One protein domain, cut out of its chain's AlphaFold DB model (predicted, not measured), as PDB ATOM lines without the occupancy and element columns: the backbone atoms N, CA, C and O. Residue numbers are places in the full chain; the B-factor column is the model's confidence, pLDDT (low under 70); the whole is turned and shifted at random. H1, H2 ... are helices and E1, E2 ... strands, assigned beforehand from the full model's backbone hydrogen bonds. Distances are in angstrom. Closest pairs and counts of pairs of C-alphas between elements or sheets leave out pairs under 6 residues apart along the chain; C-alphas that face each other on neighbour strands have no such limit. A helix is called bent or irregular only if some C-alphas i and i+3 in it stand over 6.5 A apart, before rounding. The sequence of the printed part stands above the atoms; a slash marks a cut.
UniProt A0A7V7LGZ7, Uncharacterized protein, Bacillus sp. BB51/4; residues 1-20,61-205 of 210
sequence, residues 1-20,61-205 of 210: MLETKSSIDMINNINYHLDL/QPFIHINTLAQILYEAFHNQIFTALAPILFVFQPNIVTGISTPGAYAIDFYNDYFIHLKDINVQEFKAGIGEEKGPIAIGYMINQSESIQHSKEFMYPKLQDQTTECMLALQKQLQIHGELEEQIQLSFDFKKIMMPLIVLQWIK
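What this domain is: This is residues 1 to 20 and 61 to 205 of the 210 residues of an uncharacterized protein of Bacillus sp. BB51/4 (UniProt A0A7V7LGZ7). A strongly twisted sheet of six strands makes the core, with the long helix H5 packed along one face over E4 and E6. H2 is on the same face and meets H5 with its residues 72 to 77, at a steep tilt, H1 meets H5 at residues 153 to 161 of H5 and packs on the sheet over E6 and E5, and the short H3 covers part of the opposite face. The sheet's order is E3 E2 E1 E4 E6 E5, all antiparallel. The printed part has 165 residues with five named helices and six named strands, in the order H1 H2 E1 E2 E3 H3 E4 H4 H5 E5 E6, of mixed class. It is compact, with a radius of gyration of the C-alphas of 15.1 A and spans of 45 by 36 by 33 A.

Where its parts are: The strands are E3, residues 114 to 117; E2, residues 104 to 109; E1, residues 85 to 91, 19.3 A; E4, residues 137 to 143, 19.5 A; E6, residues 198 to 205, 20.0 A; and E5, residues 181 to 186. The helices are H5, residues 153 to 178, 37.2 A; H1, residues 2 to 19, 25.8 A; H2, residues 66 to 77, 16.0 A; H3, residues 123 to 130; and H4, residues 145 to 148. H1 begins at C-alpha 2 (6.027, 38.490, 48.819), and E6 ends at C-alpha 205 (2.672, 38.533, 28.670). H5 is only just irregular: C-alphas 155 and 158 are 6.6 A apart.

How they stand to each other: E1 and E4 are antiparallel, with N 88 and O 140 at 2.9 A, within hydrogen-bond range. So are E4 and E6, with N 141 and O 200 at 3.0 A, and the hairpin E5 and E6, with N 184 and O 203 at 3.0 A. E1 E2 E3 form a meander, each strand the antiparallel neighbour of the one before; N 106 and O 89 are 2.8 A apart, N 107 and O 116 2.9 A. E4, H4 H5 and E5 form a split strand-helix-strand unit, two strands running the same way with E6 between them; its crossover is right-handed. H5 runs along the strands, at 13 degrees to E4 on the local plane, at a height over the sheet of 8.7 A; the closest C-alphas of E4 and H5 are those of Tyr 141 and Thr 164, 6.6 A. H2 touches H5 at a steep tilt of 49 degrees, opposite ways, with Ala 76 and Ala 170 closest, their C-alphas 4.9 A apart. H1 touches H5 with residues 153 to 161 of H5 alone, at a steep tilt of 47 degrees; the closest C-alphas are those of Leu 18 and Lys 153, 6.1 A. H3 and H5 lie on opposite faces, and H4 only grazes the sheet. Every O i to N i+4 pair is within hydrogen-bond range in H1, H2 and H3, and 20 of 22 in H5; H4 is too short for such a pair.

The domain as a whole: The C-alphas farthest apart, those of Gln 61 and Ser 152, are 47.1 A apart. Residues 21 to 60 are not printed, and C-alphas 20 and 61 are 41.6 A apart across the cut. The links E1 to E2 and E5 to E6 are long. The pLDDT is under 70 in residues 1 to 6 and 145 to 150.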
ATOM      1  N   MET A   1       4.708  39.408  52.858       41.03
ATOM      2  CA  MET A   1       5.803  38.416  52.702       41.03
ATOM      3  C   MET A   1       6.369  38.368  51.280       41.03
ATOM      4  O   MET A   1       7.582  38.256  51.163       41.03
ATOM      5  N   LEU A   2       5.550  38.467  50.217       36.19
ATOM      6  CA  LEU A   2       6.027  38.490  48.819       36.19
ATOM      7  C   LEU A   2       6.846  39.748  48.459       36.19
ATOM      8  O   LEU A   2       7.924  39.601  47.894       36.19
ATOM      9  N   GLU A   3       6.413  40.947  48.867       56.88
ATOM     10  CA  GLU A   3       7.175  42.194  48.641       56.88
ATOM     11  C   GLU A   3       8.554  42.163  49.314       56.88
ATOM     12  O   GLU A   3       9.564  42.499  48.708       56.88
ATOM     13  N   THR A   4       8.626  41.663  50.550       52.91
ATOM     14  CA  THR A   4       9.871  41.595  51.329       52.91
ATOM     15  C   THR A   4      10.888  40.628  50.716       52.91
ATOM     16  O   THR A   4      12.083  40.905  50.725       52.91
ATOM     17  N   LYS A   5      10.419  39.501  50.161       59.97
ATOM     18  CA  LYS A   5      11.270  38.524  49.469       59.97
ATOM     19  C   LYS A   5      11.773  39.068  48.128       59.97
ATOM     20  O   LYS A   5      12.955  38.932  47.838       59.97
ATOM     21  N   SER A   6      10.903  39.749  47.373       64.69
ATOM     22  CA  SER A   6      11.270  40.451  46.136       64.69
ATOM     23  C   SER A   6      12.370  41.488  46.386       64.69
ATOM     24  O   SER A   6      13.349  41.552  45.650       64.69
ATOM     25  N   SER A   7      12.279  42.247  47.480       73.50
ATOM     26  CA  SER A   7      13.340  43.185  47.844       73.50
ATOM     27  C   SER A   7      14.660  42.478  48.170       73.50
ATOM     28  O   SER A   7      15.696  42.910  47.688       73.50
ATOM     29  N   ILE A   8      14.656  41.373  48.924       81.50
ATOM     30  CA  ILE A   8      15.894  40.653  49.291       81.50
ATOM     31  C   ILE A   8      16.587  40.031  48.070       81.50
ATOM     32  O   ILE A   8      17.809  40.117  47.951       81.50
ATOM     33  N   ASP A   9      15.837  39.422  47.152       85.88
ATOM     34  CA  ASP A   9      16.425  38.778  45.972       85.88
ATOM     35  C   ASP A   9      17.067  39.817  45.035       85.88
ATOM     36  O   ASP A   9      18.194  39.625  44.577       85.88
ATOM     37  N   MET A  10      16.422  40.973  44.838       87.50
ATOM     38  CA  MET A  10      17.009  42.085  44.081       87.50
ATOM     39  C   MET A  10      18.323  42.573  44.712       87.50
ATOM     40  O   MET A  10      19.313  42.782  44.009       87.50
ATOM     41  N   ILE A  11      18.357  42.693  46.041       86.25
ATOM     42  CA  ILE A  11      19.560  43.075  46.796       86.25
ATOM     43  C   ILE A  11      20.694  42.083  46.558       86.25
ATOM     44  O   ILE A  11      21.832  42.486  46.311       86.25
ATOM     45  N   ASN A  12      20.389  40.788  46.611       88.38
ATOM     46  CA  ASN A  12      21.372  39.736  46.382       88.38
ATOM     47  C   ASN A  12      21.939  39.793  44.962       88.38
ATOM     48  O   ASN A  12      23.147  39.646  44.801       88.38
ATOM     49  N   ASN A  13      21.110  40.074  43.955       89.88
ATOM     50  CA  ASN A  13      21.555  40.184  42.564       89.88
ATOM     51  C   ASN A  13      22.491  41.381  42.357       89.88
ATOM     52  O   ASN A  13      23.566  41.233  41.774       89.88
ATOM     53  N   ILE A  14      22.133  42.555  42.896       88.50
ATOM     54  CA  ILE A  14      22.995  43.748  42.849       88.50
ATOM     55  C   ILE A  14      24.336  43.445  43.527       88.50
ATOM     56  O   ILE A  14      25.396  43.662  42.938       88.50
ATOM     57  N   ASN A  15      24.300  42.904  44.747       87.00
ATOM     58  CA  ASN A  15      25.509  42.597  45.505       87.00
ATOM     59  C   ASN A  15      26.385  41.559  44.803       87.00
ATOM     60  O   ASN A  15      27.588  41.771  44.705       87.00
ATOM     61  N   TYR A  16      25.792  40.492  44.263       86.00
ATOM     62  CA  TYR A  16      26.507  39.455  43.522       86.00
ATOM     63  C   TYR A  16      27.356  40.055  42.395       86.00
ATOM     64  O   TYR A  16      28.536  39.729  42.261       86.00
ATOM     65  N   HIS A  17      26.787  40.977  41.617       84.19
ATOM     66  CA  HIS A  17      27.497  41.591  40.501       84.19
ATOM     67  C   HIS A  17      28.489  42.680  40.919       84.19
ATOM     68  O   HIS A  17      29.553  42.776  40.309       84.19
ATOM     69  N   LEU A  18      28.190  43.464  41.961       80.50
ATOM     70  CA  LEU A  18      29.139  44.448  42.492       80.50
ATOM     71  C   LEU A  18      30.350  43.772  43.165       80.50
ATOM     72  O   LEU A  18      31.472  44.247  43.011       80.50
ATOM     73  N   ASP A  19      30.157  42.632  43.838       78.25
ATOM     74  CA  ASP A  19      31.232  41.868  44.494       78.25
ATOM     75  C   ASP A  19      32.113  41.099  43.496       78.25
ATOM     76  O   ASP A  19      33.299  40.869  43.738       78.25
ATOM     77  N   LEU A  20      31.560  40.724  42.339       70.25
ATOM     78  CA  LEU A  20      32.297  40.070  41.253       70.25
ATOM     79  C   LEU A  20      33.088  41.027  40.353       70.25
ATOM     80  O   LEU A  20      33.719  40.551  39.401       70.25
ATOM     81  N   GLN A  61       0.412  33.542  15.498       72.31
ATOM     82  CA  GLN A  61      -0.044  34.919  15.657       72.31
ATOM     83  C   GLN A  61       0.983  35.700  16.499       72.31
ATOM     84  O   GLN A  61       1.340  35.233  17.583       72.31
ATOM     85  N   PRO A  62       1.485  36.853  16.019       83.25
ATOM     86  CA  PRO A  62       2.452  37.645  16.770       83.25
ATOM     87  C   PRO A  62       1.836  38.143  18.082       83.25
ATOM     88  O   PRO A  62       0.654  38.483  18.137       83.25
ATOM     89  N   PHE A  63       2.653  38.193  19.134       90.38
ATOM     90  CA  PHE A  63       2.259  38.644  20.468       90.38
ATOM     91  C   PHE A  63       2.069  40.163  20.526       90.38
ATOM     92  O   PHE A  63       1.114  40.637  21.136       90.38
ATOM     93  N   ILE A  64       2.962  40.925  19.891       92.44
ATOM     94  CA  ILE A  64       2.908  42.392  19.851       92.44
ATOM     95  C   ILE A  64       3.606  42.920  18.596       92.44
ATOM     96  O   ILE A  64       4.544  42.307  18.093       92.44
ATOM     97  N   HIS A  65       3.181  44.074  18.091       93.31
ATOM     98  CA  HIS A  65       3.881  44.750  17.001       93.31
ATOM     99  C   HIS A  65       5.083  45.558  17.524       93.31
ATOM    100  O   HIS A  65       4.957  46.220  18.555       93.31
ATOM    101  N   ILE A  66       6.216  45.586  16.804       93.75
ATOM    102  CA  ILE A  66       7.436  46.318  17.211       93.75
ATOM    103  C   ILE A  66       7.173  47.786  17.556       93.75
ATOM    104  O   ILE A  66       7.609  48.241  18.604       93.75
ATOM    105  N   ASN A  67       6.401  48.513  16.742       92.56
ATOM    106  CA  ASN A  67       6.039  49.910  17.030       92.56
ATOM    107  C   ASN A  67       5.242  50.066  18.334       92.56
ATOM    108  O   ASN A  67       5.478  51.004  19.085       92.56
ATOM    109  N   THR A  68       4.313  49.152  18.626       93.12
ATOM    110  CA  THR A  68       3.543  49.192  19.878       93.12
ATOM    111  C   THR A  68       4.447  48.911  21.071       93.12
ATOM    112  O   THR A  68       4.398  49.640  22.055       93.12
ATOM    113  N   LEU A  69       5.316  47.900  20.961       95.75
ATOM    114  CA  LEU A  69       6.315  47.604  21.984       95.75
ATOM    115  C   LEU A  69       7.246  48.802  22.209       95.75
ATOM    116  O   LEU A  69       7.463  49.213  23.343       95.75
ATOM    117  N   ALA A  70       7.760  49.394  21.135       94.75
ATOM    118  CA  ALA A  70       8.637  50.550  21.208       94.75
ATOM    119  C   ALA A  70       7.942  51.768  21.826       94.75
ATOM    120  O   ALA A  70       8.562  52.456  22.629       94.75
ATOM    121  N   GLN A  71       6.662  52.008  21.520       94.25
ATOM    122  CA  GLN A  71       5.885  53.085  22.138       94.25
ATOM    123  C   GLN A  71       5.763  52.885  23.652       94.25
ATOM    124  O   GLN A  71       6.048  53.815  24.401       94.25
ATOM    125  N   ILE A  72       5.420  51.672  24.102       95.75
ATOM    126  CA  ILE A  72       5.348  51.325  25.532       95.75
ATOM    127  C   ILE A  72       6.689  51.602  26.217       95.75
ATOM    128  O   ILE A  72       6.743  52.257  27.257       95.75
ATOM    129  N   LEU A  73       7.781  51.110  25.624       96.19
ATOM    130  CA  LEU A  73       9.122  51.247  26.188       96.19
ATOM    131  C   LEU A  73       9.587  52.704  26.185       96.19
ATOM    132  O   LEU A  73      10.175  53.157  27.162       96.19
ATOM    133  N   TYR A  74       9.282  53.460  25.131       94.50
ATOM    134  CA  TYR A  74       9.570  54.885  25.078       94.50
ATOM    135  C   TYR A  74       8.805  55.624  26.172       94.50
ATOM    136  O   TYR A  74       9.416  56.322  26.973       94.50
ATOM    137  N   GLU A  75       7.491  55.443  26.288       94.19
ATOM    138  CA  GLU A  75       6.685  56.114  27.312       94.19
ATOM    139  C   GLU A  75       7.103  55.744  28.741       94.19
ATOM    140  O   GLU A  75       6.993  56.580  29.640       94.19
ATOM    141  N   ALA A  76       7.623  54.533  28.949       94.56
ATOM    142  CA  ALA A  76       8.178  54.110  30.229       94.56
ATOM    143  C   ALA A  76       9.536  54.770  30.531       94.56
ATOM    144  O   ALA A  76       9.783  55.159  31.670       94.56
ATOM    145  N   PHE A  77      10.414  54.910  29.533       94.12
ATOM    146  CA  PHE A  77      11.845  55.130  29.771       94.12
ATOM    147  C   PHE A  77      12.428  56.437  29.209       94.12
ATOM    148  O   PHE A  77      13.515  56.826  29.623       94.12
ATOM    149  N   HIS A  78      11.744  57.157  28.313       86.69
ATOM    150  CA  HIS A  78      12.312  58.322  27.605       86.69
ATOM    151  C   HIS A  78      12.776  59.474  28.510       86.69
ATOM    152  O   HIS A  78      13.680  60.217  28.135       86.69
ATOM    153  N   ASN A  79      12.171  59.629  29.690       83.88
ATOM    154  CA  ASN A  79      12.552  60.660  30.662       83.88
ATOM    155  C   ASN A  79      13.606  60.181  31.672       83.88
ATOM    156  O   ASN A  79      13.982  60.941  32.564       83.88
ATOM    157  N   GLN A  80      14.071  58.936  31.560       84.06
ATOM    158  CA  GLN A  80      15.059  58.365  32.464       84.06
ATOM    159  C   GLN A  80      16.467  58.486  31.884       84.06
ATOM    160  O   GLN A  80      16.696  58.319  30.688       84.06
ATOM    161  N   ILE A  81      17.438  58.748  32.761       82.38
ATOM    162  CA  ILE A  81      18.852  58.809  32.388       82.38
ATOM    163  C   ILE A  81      19.543  57.523  32.849       82.38
ATOM    164  O   ILE A  81      19.837  57.322  34.032       82.38
ATOM    165  N   PHE A  82      19.823  56.648  31.889       80.81
ATOM    166  CA  PHE A  82      20.462  55.344  32.074       80.81
ATOM    167  C   PHE A  82      21.970  55.459  32.291       80.81
ATOM    168  O   PHE A  82      22.772  55.263  31.387       80.81
ATOM    169  N   THR A  83      22.342  55.812  33.520       77.38
ATOM    170  CA  THR A  83      23.739  55.966  33.946       77.38
ATOM    171  C   THR A  83      24.281  54.649  34.506       77.38
ATOM    172  O   THR A  83      25.198  54.044  33.957       77.38
ATOM    173  N   ALA A  84      23.637  54.116  35.548       82.38
ATOM    174  CA  ALA A  84      24.074  52.891  36.221       82.38
ATOM    175  C   ALA A  84      23.450  51.603  35.659       82.38
ATOM    176  O   ALA A  84      23.966  50.515  35.909       82.38
ATOM    177  N   LEU A  85      22.350  51.717  34.919       88.44
ATOM    178  CA  LEU A  85      21.517  50.607  34.467       88.44
ATOM    179  C   LEU A  85      21.267  50.710  32.962       88.44
ATOM    180  O   LEU A  85      21.136  51.815  32.453       88.44
ATOM    181  N   ALA A  86      21.139  49.581  32.273       89.75
ATOM    182  CA  ALA A  86      20.696  49.498  30.886       89.75
ATOM    183  C   ALA A  86      19.520  48.507  30.764       89.75
ATOM    184  O   ALA A  86      19.693  47.328  31.096       89.75
ATOM    185  N   PRO A  87      18.331  48.946  30.306       93.88
ATOM    186  CA  PRO A  87      17.236  48.044  29.970       93.88
ATOM    187  C   PRO A  87      17.509  47.361  28.625       93.88
ATOM    188  O   PRO A  87      17.754  48.022  27.615       93.88
ATOM    189  N   ILE A  88      17.449  46.031  28.609       95.25
ATOM    190  CA  ILE A  88      17.657  45.200  27.420       95.25
ATOM    191  C   ILE A  88      16.389  44.397  27.140       95.25
ATOM    192  O   ILE A  88      15.860  43.733  28.031       95.25
ATOM    193  N   LEU A  89      15.911  44.430  25.898       97.44
ATOM    194  CA  LEU A  89      14.787  43.615  25.449       97.44
ATOM    195  C   LEU A  89      15.267  42.201  25.111       97.44
ATOM    196  O   LEU A  89      16.140  42.027  24.266       97.44
ATOM    197  N   PHE A  90      14.657  41.186  25.714       96.75
ATOM    198  CA  PHE A  90      14.854  39.781  25.370       96.75
ATOM    199  C   PHE A  90      13.645  39.242  24.614       96.75
ATOM    200  O   PHE A  90      12.509  39.335  25.085       96.75
ATOM    201  N   VAL A  91      13.910  38.639  23.457       95.81
ATOM    202  CA  VAL A  91      12.927  37.975  22.599       95.81
ATOM    203  C   VAL A  91      13.280  36.494  22.523       95.81
ATOM    204  O   VAL A  91      14.343  36.134  22.020       95.81
ATOM    205  N   PHE A  92      12.401  35.627  23.025       92.75
ATOM    206  CA  PHE A  92      12.716  34.202  23.200       92.75
ATOM    207  C   PHE A  92      12.273  33.316  22.031       92.75
ATOM    208  O   PHE A  92      12.759  32.193  21.889       92.75
ATOM    209  N   GLN A  93      11.370  33.809  21.179       90.06
ATOM    210  CA  GLN A  93      10.798  33.054  20.064       90.06
ATOM    211  C   GLN A  93      10.825  33.862  18.759       90.06
ATOM    212  O   GLN A  93      10.630  35.078  18.795       90.06
ATOM    213  N   PRO A  94      11.052  33.215  17.599       89.25
ATOM    214  CA  PRO A  94      11.050  33.909  16.315       89.25
ATOM    215  C   PRO A  94       9.682  34.523  16.019       89.25
ATOM    216  O   PRO A  94       8.660  33.873  16.239       89.25
ATOM    217  N   ASN A  95       9.658  35.737  15.467       88.06
ATOM    218  CA  ASN A  95       8.442  36.432  15.017       88.06
ATOM    219  C   ASN A  95       7.373  36.655  16.103       88.06
ATOM    220  O   ASN A  95       6.225  36.961  15.781       88.06
ATOM    221  N   ILE A  96       7.722  36.507  17.385       91.00
ATOM    222  CA  ILE A  96       6.786  36.772  18.484       91.00
ATOM    223  C   ILE A  96       6.501  38.273  18.611       91.00
ATOM    224  O   ILE A  96       5.399  38.665  18.974       91.00
ATOM    225  N   VAL A  97       7.461  39.116  18.228       92.94
ATOM    226  CA  VAL A  97       7.257  40.547  17.996       92.94
ATOM    227  C   VAL A  97       7.243  40.776  16.484       92.94
ATOM    228  O   VAL A  97       8.231  40.466  15.818       92.94
ATOM    229  N   THR A  98       6.155  41.310  15.921       91.69
ATOM    230  CA  THR A  98       6.107  41.681  14.490       91.69
ATOM    231  C   THR A  98       7.243  42.650  14.186       91.69
ATOM    232  O   THR A  98       7.388  43.613  14.930       91.69
ATOM    233  N   GLY A  99       8.033  42.422  13.135       86.44
ATOM    234  CA  GLY A  99       9.237  43.203  12.826       86.44
ATOM    235  C   GLY A  99      10.535  42.729  13.508       86.44
ATOM    236  O   GLY A  99      11.604  43.233  13.175       86.44
ATOM    237  N   ILE A 100      10.486  41.740  14.416       90.75
ATOM    238  CA  ILE A 100      11.675  41.078  14.988       90.75
ATOM    239  C   ILE A 100      11.623  39.579  14.671       90.75
ATOM    240  O   ILE A 100      10.935  38.795  15.327       90.75
ATOM    241  N   SER A 101      12.378  39.156  13.657       88.06
ATOM    242  CA  SER A 101      12.384  37.758  13.207       88.06
ATOM    243  C   SER A 101      13.275  36.842  14.043       88.06
ATOM    244  O   SER A 101      13.035  35.638  14.118       88.06
ATOM    245  N   THR A 102      14.315  37.400  14.657       90.88
ATOM    246  CA  THR A 102      15.377  36.633  15.310       90.88
ATOM    247  C   THR A 102      15.190  36.675  16.830       90.88
ATOM    248  O   THR A 102      15.034  37.756  17.387       90.88
ATOM    249  N   PRO A 103      15.183  35.534  17.538       92.75
ATOM    250  CA  PRO A 103      15.312  35.530  18.991       92.75
ATOM    251  C   PRO A 103      16.666  36.097  19.404       92.75
ATOM    252  O   PRO A 103      17.684  35.766  18.796       92.75
ATOM    253  N   GLY A 104      16.702  36.890  20.464       94.69
ATOM    254  CA  GLY A 104      17.935  37.532  20.891       94.69
ATOM    255  C   GLY A 104      17.729  38.557  21.991       94.69
ATOM    256  O   GLY A 104      16.619  38.754  22.490       94.69
ATOM    257  N   ALA A 105      18.828  39.206  22.358       94.69
ATOM    258  CA  ALA A 105      18.828  40.370  23.227       94.69
ATOM    259  C   ALA A 105      19.031  41.638  22.393       94.69
ATOM    260  O   ALA A 105      19.835  41.653  21.464       94.69
ATOM    261  N   TYR A 106      18.324  42.707  22.733       94.75
ATOM    262  CA  TYR A 106      18.286  43.940  21.961       94.75
ATOM    263  C   TYR A 106      18.465  45.143  22.882       94.75
ATOM    264  O   TYR A 106      17.684  45.343  23.815       94.75
ATOM    265  N   ALA A 107      19.488  45.955  22.617       92.38
ATOM    266  CA  ALA A 107      19.589  47.277  23.223       92.38
ATOM    267  C   ALA A 107      18.570  48.218  22.573       92.38
ATOM    268  O   ALA A 107      18.239  48.069  21.394       92.38
ATOM    269  N   ILE A 108      18.079  49.180  23.349       91.00
ATOM    270  CA  ILE A 108      17.036  50.108  22.921       91.00
ATOM    271  C   ILE A 108      17.665  51.485  22.722       91.00
ATOM    272  O   ILE A 108      18.123  52.103  23.681       91.00
ATOM    273  N   ASP A 109      17.687  51.964  21.483       88.62
ATOM    274  CA  ASP A 109      18.124  53.316  21.145       88.62
ATOM    275  C   ASP A 109      16.893  54.196  20.899       88.62
ATOM    276  O   ASP A 109      16.319  54.203  19.811       88.62
ATOM    277  N   PHE A 110      16.469  54.924  21.936       84.62
ATOM    278  CA  PHE A 110      15.335  55.857  21.870       84.62
ATOM    279  C   PHE A 110      15.638  57.141  21.093       84.62
ATOM    280  O   PHE A 110      14.716  57.870  20.716       84.62
ATOM    281  N   TYR A 111      16.917  57.467  20.893       84.44
ATOM    282  CA  TYR A 111      17.294  58.667  20.160       84.44
ATOM    283  C   TYR A 111      17.093  58.443  18.663       84.44
ATOM    284  O   TYR A 111      16.441  59.254  18.005       84.44
ATOM    285  N   ASN A 112      17.594  57.313  18.161       84.94
ATOM    286  CA  ASN A 112      17.539  56.961  16.745       84.94
ATOM    287  C   ASN A 112      16.346  56.067  16.358       84.94
ATOM    288  O   ASN A 112      16.177  55.767  15.182       84.94
ATOM    289  N   ASP A 113      15.521  55.660  17.323       88.38
ATOM    290  CA  ASP A 113      14.358  54.786  17.126       88.38
ATOM    291  C   ASP A 113      14.719  53.393  16.555       88.38
ATOM    292  O   ASP A 113      14.063  52.857  15.655       88.38
ATOM    293  N   TYR A 114      15.779  52.786  17.107       89.31
ATOM    294  CA  TYR A 114      16.273  51.461  16.710       89.31
ATOM    295  C   TYR A 114      16.370  50.488  17.888       89.31
ATOM    296  O   TYR A 114      16.751  50.856  19.000       89.31
ATOM    297  N   PHE A 115      16.092  49.211  17.626       92.31
ATOM    298  CA  PHE A 115      16.618  48.120  18.443       92.31
ATOM    299  C   PHE A 115      17.935  47.632  17.841       92.31
ATOM    300  O   PHE A 115      18.012  47.378  16.641       92.31
ATOM    301  N   ILE A 116      18.965  47.471  18.668       92.19
ATOM    302  CA  ILE A 116      20.290  47.005  18.241       92.19
ATOM    303  C   ILE A 116      20.477  45.574  18.737       92.19
ATOM    304  O   ILE A 116      20.502  45.341  19.948       92.19
ATOM    305  N   HIS A 117      20.615  44.612  17.823       92.25
ATOM    306  CA  HIS A 117      20.802  43.209  18.192       92.25
ATOM    307  C   HIS A 117      22.161  42.972  18.868       92.25
ATOM    308  O   HIS A 117      23.224  43.239  18.302       92.25
ATOM    309  N   LEU A 118      22.131  42.410  20.074       90.25
ATOM    310  CA  LEU A 118      23.302  42.087  20.881       90.25
ATOM    311  C   LEU A 118      23.750  40.648  20.619       90.25
ATOM    312  O   LEU A 118      23.489  39.748  21.412       90.25
ATOM    313  N   LYS A 119      24.448  40.445  19.497       86.12
ATOM    314  CA  LYS A 119      24.888  39.119  19.013       86.12
ATOM    315  C   LYS A 119      25.748  38.335  20.013       86.12
ATOM    316  O   LYS A 119      25.749  37.109  19.974       86.12
ATOM    317  N   ASP A 120      26.449  39.030  20.906       84.38
ATOM    318  CA  ASP A 120      27.275  38.414  21.951       84.38
ATOM    319  C   ASP A 120      26.438  37.752  23.065       84.38
ATOM    320  O   ASP A 120      26.966  36.965  23.850       84.38
ATOM    321  N   ILE A 121      25.136  38.049  23.148       86.69
ATOM    322  CA  ILE A 121      24.225  37.448  24.123       86.69
ATOM    323  C   ILE A 121      23.450  36.312  23.454       86.69
ATOM    324  O   ILE A 121      22.495  36.525  22.706       86.69
ATOM    325  N   ASN A 122      23.826  35.076  23.782       86.69
ATOM    326  CA  ASN A 122      23.088  33.896  23.353       86.69
ATOM    327  C   ASN A 122      21.828  33.701  24.217       86.69
ATOM    328  O   ASN A 122      21.897  33.228  25.352       86.69
ATOM    329  N   VAL A 123      20.654  34.026  23.663       88.50
ATOM    330  CA  VAL A 123      19.372  33.922  24.383       88.50
ATOM    331  C   VAL A 123      19.016  32.484  24.794       88.50
ATOM    332  O   VAL A 123      18.318  32.287  25.785       88.50
ATOM    333  N   GLN A 124      19.517  31.462  24.088       85.12
ATOM    334  CA  GLN A 124      19.259  30.058  24.437       85.12
ATOM    335  C   GLN A 124      20.067  29.618  25.662       85.12
ATOM    336  O   GLN A 124      19.546  28.936  26.544       85.12
ATOM    337  N   GLU A 125      21.325  30.049  25.758       85.00
ATOM    338  CA  GLU A 125      22.139  29.840  26.964       85.00
ATOM    339  C   GLU A 125      21.573  30.629  28.145       85.00
ATOM    340  O   GLU A 125      21.442  30.097  29.249       85.00
ATOM    341  N   PHE A 126      21.149  31.869  27.894       88.50
ATOM    342  CA  PHE A 126      20.477  32.701  28.884       88.50
ATOM    343  C   PHE A 126      19.219  32.020  29.443       88.50
ATOM    344  O   PHE A 126      19.055  31.923  30.662       88.50
ATOM    345  N   LYS A 127      18.383  31.444  28.568       88.25
ATOM    346  CA  LYS A 127      17.191  30.668  28.941       88.25
ATOM    347  C   LYS A 127      17.512  29.530  29.920       88.25
ATOM    348  O   LYS A 127      16.786  29.315  30.889       88.25
ATOM    349  N   ALA A 128      18.633  28.832  29.731       85.31
ATOM    350  CA  ALA A 128      19.038  27.735  30.613       85.31
ATOM    351  C   ALA A 128      19.403  28.184  32.044       85.31
ATOM    352  O   ALA A 128      19.382  27.365  32.970       85.31
ATOM    353  N   GLY A 129      19.760  29.458  32.233       85.88
ATOM    354  CA  GLY A 129      20.100  30.022  33.539       85.88
ATOM    355  C   GLY A 129      18.957  30.762  34.238       85.88
ATOM    356  O   GLY A 129      18.966  30.862  35.465       85.88
ATOM    357  N   ILE A 130      17.957  31.247  33.495       89.81
ATOM    358  CA  ILE A 130      16.761  31.886  34.075       89.81
ATOM    359  C   ILE A 130      15.707  30.849  34.499       89.81
ATOM    360  O   ILE A 130      14.847  31.151  35.317       89.81
ATOM    361  N   GLY A 131      15.775  29.609  34.009       85.75
ATOM    362  CA  GLY A 131      14.827  28.558  34.384       85.75
ATOM    363  C   GLY A 131      13.513  28.652  33.605       85.75
ATOM    364  O   GLY A 131      13.523  28.615  32.380       85.75
ATOM    365  N   GLU A 132      12.380  28.699  34.309       87.12
ATOM    366  CA  GLU A 132      11.051  28.720  33.684       87.12
ATOM    367  C   GLU A 132      10.758  30.075  33.018       87.12
ATOM    368  O   GLU A 132      10.848  31.125  33.658       87.12
ATOM    369  N   GLU A 133      10.377  30.046  31.737       88.56
ATOM    370  CA  GLU A 133       9.908  31.230  31.014       88.56
ATOM    371  C   GLU A 133       8.525  31.643  31.508       88.56
ATOM    372  O   GLU A 133       7.602  30.832  31.566       88.56
ATOM    373  N   LYS A 134       8.364  32.929  31.822       91.31
ATOM    374  CA  LYS A 134       7.103  33.477  32.346       91.31
ATOM    375  C   LYS A 134       6.351  34.329  31.324       91.31
ATOM    376  O   LYS A 134       5.282  34.845  31.632       91.31
ATOM    377  N   GLY A 135       6.903  34.484  30.121       91.38
ATOM    378  CA  GLY A 135       6.306  35.250  29.036       91.38
ATOM    379  C   GLY A 135       7.093  35.136  27.724       91.38
ATOM    380  O   GLY A 135       8.211  34.624  27.719       91.38
ATOM    381  N   PRO A 136       6.516  35.601  26.605       92.06
ATOM    382  CA  PRO A 136       7.156  35.580  25.284       92.06
ATOM    383  C   PRO A 136       8.359  36.524  25.143       92.06
ATOM    384  O   PRO A 136       9.265  36.254  24.349       92.06
ATOM    385  N   ILE A 137       8.357  37.633  25.887       96.38
ATOM    386  CA  ILE A 137       9.426  38.636  25.911       96.38
ATOM    387  C   ILE A 137       9.663  39.120  27.345       96.38
ATOM    388  O   ILE A 137       8.800  38.970  28.215       96.38
ATOM    389  N   ALA A 138      10.821  39.729  27.595       97.44
ATOM    390  CA  ALA A 138      11.131  40.348  28.880       97.44
ATOM    391  C   ALA A 138      12.033  41.574  28.721       97.44
ATOM    392  O   ALA A 138      12.838  41.636  27.793       97.44
ATOM    393  N   ILE A 139      11.946  42.512  29.663       97.94
ATOM    394  CA  ILE A 139      12.968  43.541  29.861       97.94
ATOM    395  C   ILE A 139      13.900  43.082  30.977       97.94
ATOM    396  O   ILE A 139      13.464  42.804  32.096       97.94
ATOM    397  N   GLY A 140      15.188  42.966  30.659       96.12
ATOM    398  CA  GLY A 140      16.238  42.726  31.634       96.12
ATOM    399  C   GLY A 140      16.923  44.017  32.029       96.12
ATOM    400  O   GLY A 140      17.428  44.751  31.182       96.12
ATOM    401  N   TYR A 141      16.964  44.266  33.329       94.69
ATOM    402  CA  TYR A 141      17.624  45.422  33.914       94.69
ATOM    403  C   TYR A 141      19.052  45.041  34.271       94.69
ATOM    404  O   TYR A 141      19.287  44.289  35.220       94.69
ATOM    405  N   MET A 142      20.002  45.509  33.465       90.62
ATOM    406  CA  MET A 142      21.407  45.134  33.576       90.62
ATOM    407  C   MET A 142      22.250  46.272  34.131       90.62
ATOM    408  O   MET A 142      22.038  47.425  33.770       90.62
ATOM    409  N   ILE A 143      23.254  45.965  34.953       88.38
ATOM    410  CA  ILE A 143      24.214  46.980  35.407       88.38
ATOM    411  C   ILE A 143      25.019  47.469  34.200       88.38
ATOM    412  O   ILE A 143      25.685  46.684  33.518       88.38
ATOM    413  N   ASN A 144      25.001  48.780  33.966       81.38
ATOM    414  CA  ASN A 144      25.883  49.430  33.012       81.38
ATOM    415  C   ASN A 144      27.304  49.472  33.590       81.38
ATOM    416  O   ASN A 144      27.686  50.384  34.329       81.38
ATOM    417  N   GLN A 145      28.099  48.464  33.233       69.44
ATOM    418  CA  GLN A 145      29.445  48.296  33.772       69.44
ATOM    419  C   GLN A 145      30.402  49.439  33.409       69.44
ATOM    420  O   GLN A 145      31.379  49.658  34.118       69.44
ATOM    421  N   SER A 146      30.139  50.186  32.329       65.69
ATOM    422  CA  SER A 146      31.025  51.276  31.899       65.69
ATOM    423  C   SER A 146      31.123  52.406  32.931       65.69
ATOM    424  O   SER A 146      32.215  52.928  33.162       65.69
ATOM    425  N   GLU A 147      30.018  52.722  33.608       61.91
ATOM    426  CA  GLU A 147      29.983  53.698  34.698       61.91
ATOM    427  C   GLU A 147      30.194  53.057  36.073       61.91
ATOM    428  O   GLU A 147      30.860  53.637  36.929       61.91
ATOM    429  N   SER A 148      29.674  51.843  36.304       58.16
ATOM    430  CA  SER A 148      29.714  51.231  37.639       58.16
ATOM    431  C   SER A 148      31.129  50.918  38.128       58.16
ATOM    432  O   SER A 148      31.369  50.915  39.331       58.16
ATOM    433  N   ILE A 149      32.078  50.672  37.216       60.50
ATOM    434  CA  ILE A 149      33.488  50.390  37.544       60.50
ATOM    435  C   ILE A 149      34.178  51.601  38.206       60.50
ATOM    436  O   ILE A 149      35.195  51.438  38.878       60.50
ATOM    437  N   GLN A 150      33.640  52.815  38.049       64.62
ATOM    438  CA  GLN A 150      34.265  54.044  38.553       64.62
ATOM    439  C   GLN A 150      33.875  54.394  39.996       64.62
ATOM    440  O   GLN A 150      34.435  55.326  40.574       64.62
ATOM    441  N   HIS A 151      32.935  53.659  40.597       70.44
ATOM    442  CA  HIS A 151      32.339  54.006  41.885       70.44
ATOM    443  C   HIS A 151      32.357  52.832  42.874       70.44
ATOM    444  O   HIS A 151      32.393  51.667  42.482       70.44
ATOM    445  N   SER A 152      32.331  53.135  44.177       78.81
ATOM    446  CA  SER A 152      32.314  52.098  45.215       78.81
ATOM    447  C   SER A 152      30.974  51.356  45.257       78.81
ATOM    448  O   SER A 152      29.941  51.873  44.821       78.81
ATOM    449  N   LYS A 153      30.977  50.150  45.832       81.50
ATOM    450  CA  LYS A 153      29.765  49.341  46.020       81.50
ATOM    451  C   LYS A 153      28.697  50.096  46.815       81.50
ATOM    452  O   LYS A 153      27.531  50.082  46.432       81.50
ATOM    453  N   GLU A 154      29.099  50.780  47.884       83.38
ATOM    454  CA  GLU A 154      28.214  51.553  48.764       83.38
ATOM    455  C   GLU A 154      27.534  52.708  48.021       83.38
ATOM    456  O   GLU A 154      26.398  53.054  48.332       83.38
ATOM    457  N   PHE A 155      28.212  53.282  47.023       84.12
ATOM    458  CA  PHE A 155      27.649  54.326  46.173       84.12
ATOM    459  C   PHE A 155      26.735  53.759  45.079       84.12
ATOM    460  O   PHE A 155      25.670  54.309  44.804       84.12
ATOM    461  N   MET A 156      27.138  52.652  44.448       85.50
ATOM    462  CA  MET A 156      26.408  52.072  43.316       85.50
ATOM    463  C   MET A 156      25.129  51.352  43.727       85.50
ATOM    464  O   MET A 156      24.145  51.403  42.993       85.50
ATOM    465  N   TYR A 157      25.129  50.695  44.886       87.00
ATOM    466  CA  TYR A 157      23.988  49.926  45.367       87.00
ATOM    467  C   TYR A 157      22.669  50.731  45.416       87.00
ATOM    468  O   TYR A 157      21.722  50.308  44.749       87.00
ATOM    469  N   PRO A 158      22.574  51.881  46.122       86.88
ATOM    470  CA  PRO A 158      21.311  52.617  46.209       86.88
ATOM    471  C   PRO A 158      20.874  53.141  44.837       86.88
ATOM    472  O   PRO A 158      19.711  53.016  44.474       86.88
ATOM    473  N   LYS A 159      21.822  53.611  44.016       89.06
ATOM    474  CA  LYS A 159      21.545  54.091  42.656       89.06
ATOM    475  C   LYS A 159      20.946  52.996  41.765       89.06
ATOM    476  O   LYS A 159      19.985  53.248  41.045       89.06
ATOM    477  N   LEU A 160      21.502  51.782  41.815       90.69
ATOM    478  CA  LEU A 160      20.990  50.633  41.067       90.69
ATOM    479  C   LEU A 160      19.614  50.201  41.568       90.69
ATOM    480  O   LEU A 160      18.744  49.909  40.751       90.69
ATOM    481  N   GLN A 161      19.409  50.172  42.886       90.81
ATOM    482  CA  GLN A 161      18.126  49.822  43.489       90.81
ATOM    483  C   GLN A 161      17.019  50.803  43.080       90.81
ATOM    484  O   GLN A 161      15.964  50.369  42.609       90.81
ATOM    485  N   ASP A 162      17.272  52.104  43.223       89.81
ATOM    486  CA  ASP A 162      16.307  53.157  42.913       89.81
ATOM    487  C   ASP A 162      15.964  53.145  41.424       89.81
ATOM    488  O   ASP A 162      14.795  53.028  41.059       89.81
ATOM    489  N   GLN A 163      16.985  53.156  40.558       91.00
ATOM    490  CA  GLN A 163      16.780  53.179  39.112       91.00
ATOM    491  C   GLN A 163      16.051  51.924  38.617       91.00
ATOM    492  O   GLN A 163      15.135  52.032  37.807       91.00
ATOM    493  N   THR A 164      16.403  50.737  39.124       92.56
ATOM    494  CA  THR A 164      15.718  49.486  38.756       92.56
ATOM    495  C   THR A 164      14.244  49.528  39.156       92.56
ATOM    496  O   THR A 164      13.377  49.196  38.350       92.56
ATOM    497  N   THR A 165      13.950  49.981  40.378       91.75
ATOM    498  CA  THR A 165      12.575  50.081  40.888       91.75
ATOM    499  C   THR A 165      11.759  51.084  40.075       91.75
ATOM    500  O   THR A 165      10.632  50.788  39.682       91.75
ATOM    501  N   GLU A 166      12.335  52.250  39.773       92.25
ATOM    502  CA  GLU A 166      11.688  53.282  38.965       92.25
ATOM    503  C   GLU A 166      11.350  52.767  37.561       92.25
ATOM    504  O   GLU A 166      10.224  52.942  37.096       92.25
ATOM    505  N   CYS A 167      12.287  52.074  36.904       93.75
ATOM    506  CA  CYS A 167      12.050  51.461  35.597       93.75
ATOM    507  C   CYS A 167      10.913  50.439  35.647       93.75
ATOM    508  O   CYS A 167      10.003  50.479  34.819       93.75
ATOM    509  N   MET A 168      10.954  49.535  36.629       94.81
ATOM    510  CA  MET A 168       9.953  48.482  36.763       94.81
ATOM    511  C   MET A 168       8.551  49.062  36.920       94.81
ATOM    512  O   MET A 168       7.648  48.672  36.184       94.81
ATOM    513  N   LEU A 169       8.387  50.037  37.818       93.94
ATOM    514  CA  LEU A 169       7.108  50.707  38.054       93.94
ATOM    515  C   LEU A 169       6.639  51.508  36.833       93.94
ATOM    516  O   LEU A 169       5.445  51.523  36.525       93.94
ATOM    517  N   ALA A 170       7.561  52.164  36.124       94.81
ATOM    518  CA  ALA A 170       7.238  52.899  34.908       94.81
ATOM    519  C   ALA A 170       6.712  51.962  33.811       94.81
ATOM    520  O   ALA A 170       5.662  52.240  33.231       94.81
ATOM    521  N   LEU A 171       7.382  50.828  33.576       96.44
ATOM    522  CA  LEU A 171       6.924  49.838  32.603       96.44
ATOM    523  C   LEU A 171       5.594  49.208  33.030       96.44
ATOM    524  O   LEU A 171       4.674  49.148  32.218       96.44
ATOM    525  N   GLN A 172       5.452  48.830  34.303       94.88
ATOM    526  CA  GLN A 172       4.207  48.284  34.848       94.88
ATOM    527  C   GLN A 172       3.016  49.202  34.556       94.88
ATOM    528  O   GLN A 172       1.972  48.755  34.077       94.88
ATOM    529  N   LYS A 173       3.185  50.505  34.809       94.00
ATOM    530  CA  LYS A 173       2.160  51.517  34.548       94.00
ATOM    531  C   LYS A 173       1.785  51.578  33.065       94.00
ATOM    532  O   LYS A 173       0.598  51.664  32.756       94.00
ATOM    533  N   GLN A 174       2.760  51.521  32.157       95.06
ATOM    534  CA  GLN A 174       2.472  51.556  30.719       95.06
ATOM    535  C   GLN A 174       1.780  50.282  30.228       95.06
ATOM    536  O   GLN A 174       0.836  50.363  29.446       95.06
ATOM    537  N   LEU A 175       2.163  49.109  30.737       92.81
ATOM    538  CA  LEU A 175       1.476  47.854  30.415       92.81
ATOM    539  C   LEU A 175       0.006  47.887  30.863       92.81
ATOM    540  O   LEU A 175      -0.881  47.547  30.081       92.81
ATOM    541  N   GLN A 176      -0.267  48.407  32.067       89.62
ATOM    542  CA  GLN A 176      -1.633  48.597  32.571       89.62
ATOM    543  C   GLN A 176      -2.466  49.550  31.704       89.62
ATOM    544  O   GLN A 176      -3.649  49.295  31.493       89.62
ATOM    545  N   ILE A 177      -1.869  50.629  31.184       89.31
ATOM    546  CA  ILE A 177      -2.548  51.569  30.274       89.31
ATOM    547  C   ILE A 177      -2.937  50.881  28.961       89.31
ATOM    548  O   ILE A 177      -4.018  51.135  28.431       89.31
ATOM    549  N   HIS A 178      -2.088  49.985  28.457       83.81
ATOM    550  CA  HIS A 178      -2.381  49.192  27.264       83.81
ATOM    551  C   HIS A 178      -3.448  48.106  27.493       83.81
ATOM    552  O   HIS A 178      -4.048  47.645  26.525       83.81
ATOM    553  N   GLY A 179      -3.719  47.718  28.744       80.81
ATOM    554  CA  GLY A 179      -4.878  46.917  29.170       80.81
ATOM    555  C   GLY A 179      -4.835  45.420  28.829       80.81
ATOM    556  O   GLY A 179      -5.383  44.606  29.568       80.81
ATOM    557  N   GLU A 180      -4.160  45.039  27.746       87.56
ATOM    558  CA  GLU A 180      -4.061  43.650  27.265       87.56
ATOM    559  C   GLU A 180      -2.759  42.951  27.686       87.56
ATOM    560  O   GLU A 180      -2.558  41.769  27.396       87.56
ATOM    561  N   LEU A 181      -1.868  43.681  28.358       92.31
ATOM    562  CA  LEU A 181      -0.559  43.202  28.774       92.31
ATOM    563  C   LEU A 181      -0.415  43.281  30.289       92.31
ATOM    564  O   LEU A 181      -0.759  44.283  30.916       92.31
ATOM    565  N   GLU A 182       0.185  42.246  30.857       92.62
ATOM    566  CA  GLU A 182       0.591  42.206  32.253       92.62
ATOM    567  C   GLU A 182       2.061  41.817  32.377       92.62
ATOM    568  O   GLU A 182       2.712  41.384  31.417       92.62
ATOM    569  N   GLU A 183       2.584  41.971  33.589       93.31
ATOM    570  CA  GLU A 183       3.963  41.644  33.894       93.31
ATOM    571  C   GLU A 183       4.103  40.480  34.861       93.31
ATOM    572  O   GLU A 183       3.222  40.178  35.668       93.31
ATOM    573  N   GLN A 184       5.287  39.877  34.843       93.94
ATOM    574  CA  GLN A 184       5.717  39.009  35.922       93.94
ATOM    575  C   GLN A 184       7.185  39.250  36.249       93.94
ATOM    576  O   GLN A 184       8.060  39.131  35.393       93.94
ATOM    577  N   ILE A 185       7.463  39.544  37.517       94.25
ATOM    578  CA  ILE A 185       8.825  39.797  37.981       94.25
ATOM    579  C   ILE A 185       9.550  38.480  38.269       94.25
ATOM    580  O   ILE A 185       9.011  37.522  38.842       94.25
ATOM    581  N   GLN A 186      10.811  38.429  37.864       93.81
ATOM    582  CA  GLN A 186      11.740  37.371  38.199       93.81
ATOM    583  C   GLN A 186      13.055  37.952  38.708       93.81
ATOM    584  O   GLN A 186      13.664  38.807  38.075       93.81
ATOM    585  N   LEU A 187      13.487  37.418  39.848       91.00
ATOM    586  CA  LEU A 187      14.710  37.807  40.549       91.00
ATOM    587  C   LEU A 187      15.595  36.607  40.902       91.00
ATOM    588  O   LEU A 187      16.702  36.786  41.386       91.00
ATOM    589  N   SER A 188      15.109  35.385  40.680       87.06
ATOM    590  CA  SER A 188      15.879  34.168  40.926       87.06
ATOM    591  C   SER A 188      16.543  33.718  39.633       87.06
ATOM    592  O   SER A 188      15.856  33.502  38.629       87.06
ATOM    593  N   PHE A 189      17.867  33.584  39.682       87.25
ATOM    594  CA  PHE A 189      18.727  33.295  38.542       87.25
ATOM    595  C   PHE A 189      19.846  32.336  38.943       87.25
ATOM    596  O   PHE A 189      20.405  32.436  40.036       87.25
ATOM    597  N   ASP A 190      20.225  31.435  38.038       86.50
ATOM    598  CA  ASP A 190      21.469  30.680  38.165       86.50
ATOM    599  C   ASP A 190      22.613  31.478  37.533       86.50
ATOM    600  O   ASP A 190      22.959  31.308  36.360       86.50
ATOM    601  N   PHE A 191      23.229  32.361  38.317       82.62
ATOM    602  CA  PHE A 191      24.356  33.171  37.847       82.62
ATOM    603  C   PHE A 191      25.631  32.371  37.546       82.62
ATOM    604  O   PHE A 191      26.578  32.917  36.988       82.62
ATOM    605  N   LYS A 192      25.690  31.066  37.852       81.38
ATOM    606  CA  LYS A 192      26.771  30.217  37.322       81.38
ATOM    607  C   LYS A 192      26.593  29.949  35.828       81.38
ATOM    608  O   LYS A 192      27.565  29.616  35.159       81.38
ATOM    609  N   LYS A 193      25.365  30.082  35.321       82.81
ATOM    610  CA  LYS A 193      25.001  29.916  33.909       82.81
ATOM    611  C   LYS A 193      24.784  31.251  33.202       82.81
ATOM    612  O   LYS A 193      25.066  31.354  32.016       82.81
ATOM    613  N   ILE A 194      24.315  32.274  33.918       80.75
ATOM    614  CA  ILE A 194      24.150  33.629  33.378       80.75
ATOM    615  C   ILE A 194      25.413  34.437  33.656       80.75
ATOM    616  O   ILE A 194      25.660  34.852  34.783       80.75
ATOM    617  N   MET A 195      26.188  34.706  32.608       74.56
ATOM    618  CA  MET A 195      27.404  35.534  32.686       74.56
ATOM    619  C   MET A 195      27.134  37.042  32.579       74.56
ATOM    620  O   MET A 195      28.063  37.846  32.562       74.56
ATOM    621  N   MET A 196      25.865  37.438  32.528       81.75
ATOM    622  CA  MET A 196      25.434  38.821  32.352       81.75
ATOM    623  C   MET A 196      25.170  39.503  33.703       81.75
ATOM    624  O   MET A 196      24.665  38.843  34.613       81.75
ATOM    625  N   PRO A 197      25.447  40.814  33.844       87.44
ATOM    626  CA  PRO A 197      25.190  41.572  35.069       87.44
ATOM    627  C   PRO A 197      23.700  41.927  35.243       87.44
ATOM    628  O   PRO A 197      23.322  43.096  35.237       87.44
ATOM    629  N   LEU A 198      22.848  40.908  35.328       90.44
ATOM    630  CA  LEU A 198      21.393  41.012  35.369       90.44
ATOM    631  C   LEU A 198      20.883  41.197  36.804       90.44
ATOM    632  O   LEU A 198      21.129  40.369  37.673       90.44
ATOM    633  N   ILE A 199      20.080  42.234  37.027       92.44
ATOM    634  CA  ILE A 199      19.440  42.472  38.324       92.44
ATOM    635  C   ILE A 199      18.049  41.840  38.364       92.44
ATOM    636  O   ILE A 199      17.714  41.144  39.321       92.44
ATOM    637  N   VAL A 200      17.236  42.081  37.333       94.75
ATOM    638  CA  VAL A 200      15.818  41.690  37.284       94.75
ATOM    639  C   VAL A 200      15.414  41.361  35.851       94.75
ATOM    640  O   VAL A 200      15.865  42.030  34.920       94.75
ATOM    641  N   LEU A 201      14.519  40.385  35.686       96.06
ATOM    642  CA  LEU A 201      13.720  40.201  34.475       96.06
ATOM    643  C   LEU A 201      12.265  40.552  34.765       96.06
ATOM    644  O   LEU A 201      11.638  39.961  35.647       96.06
ATOM    645  N   GLN A 202      11.730  41.481  33.988       96.75
ATOM    646  CA  GLN A 202      10.317  41.830  33.963       96.75
ATOM    647  C   GLN A 202       9.719  41.258  32.683       96.75
ATOM    648  O   GLN A 202       9.896  41.795  31.589       96.75
ATOM    649  N   TRP A 203       9.076  40.105  32.825       96.81
ATOM    650  CA  TRP A 203       8.415  39.410  31.728       96.81
ATOM    651  C   TRP A 203       7.154  40.154  31.325       96.81
ATOM    652  O   TRP A 203       6.427  40.607  32.202       96.81
ATOM    653  N   ILE A 204       6.882  40.228  30.025       96.00
ATOM    654  CA  ILE A 204       5.658  40.815  29.474       96.00
ATOM    655  C   ILE A 204       4.859  39.688  28.828       96.00
ATOM    656  O   ILE A 204       5.403  38.924  28.028       96.00
ATOM    657  N   LYS A 205       3.578  39.574  29.174       92.88
ATOM    658  CA  LYS A 205       2.672  38.533  28.670       92.88
ATOM    659  C   LYS A 205       1.251  39.076  28.512       92.88
ATOM    660  O   LYS A 205       0.967  40.184  28.954       92.88
TER     661      LYS A 205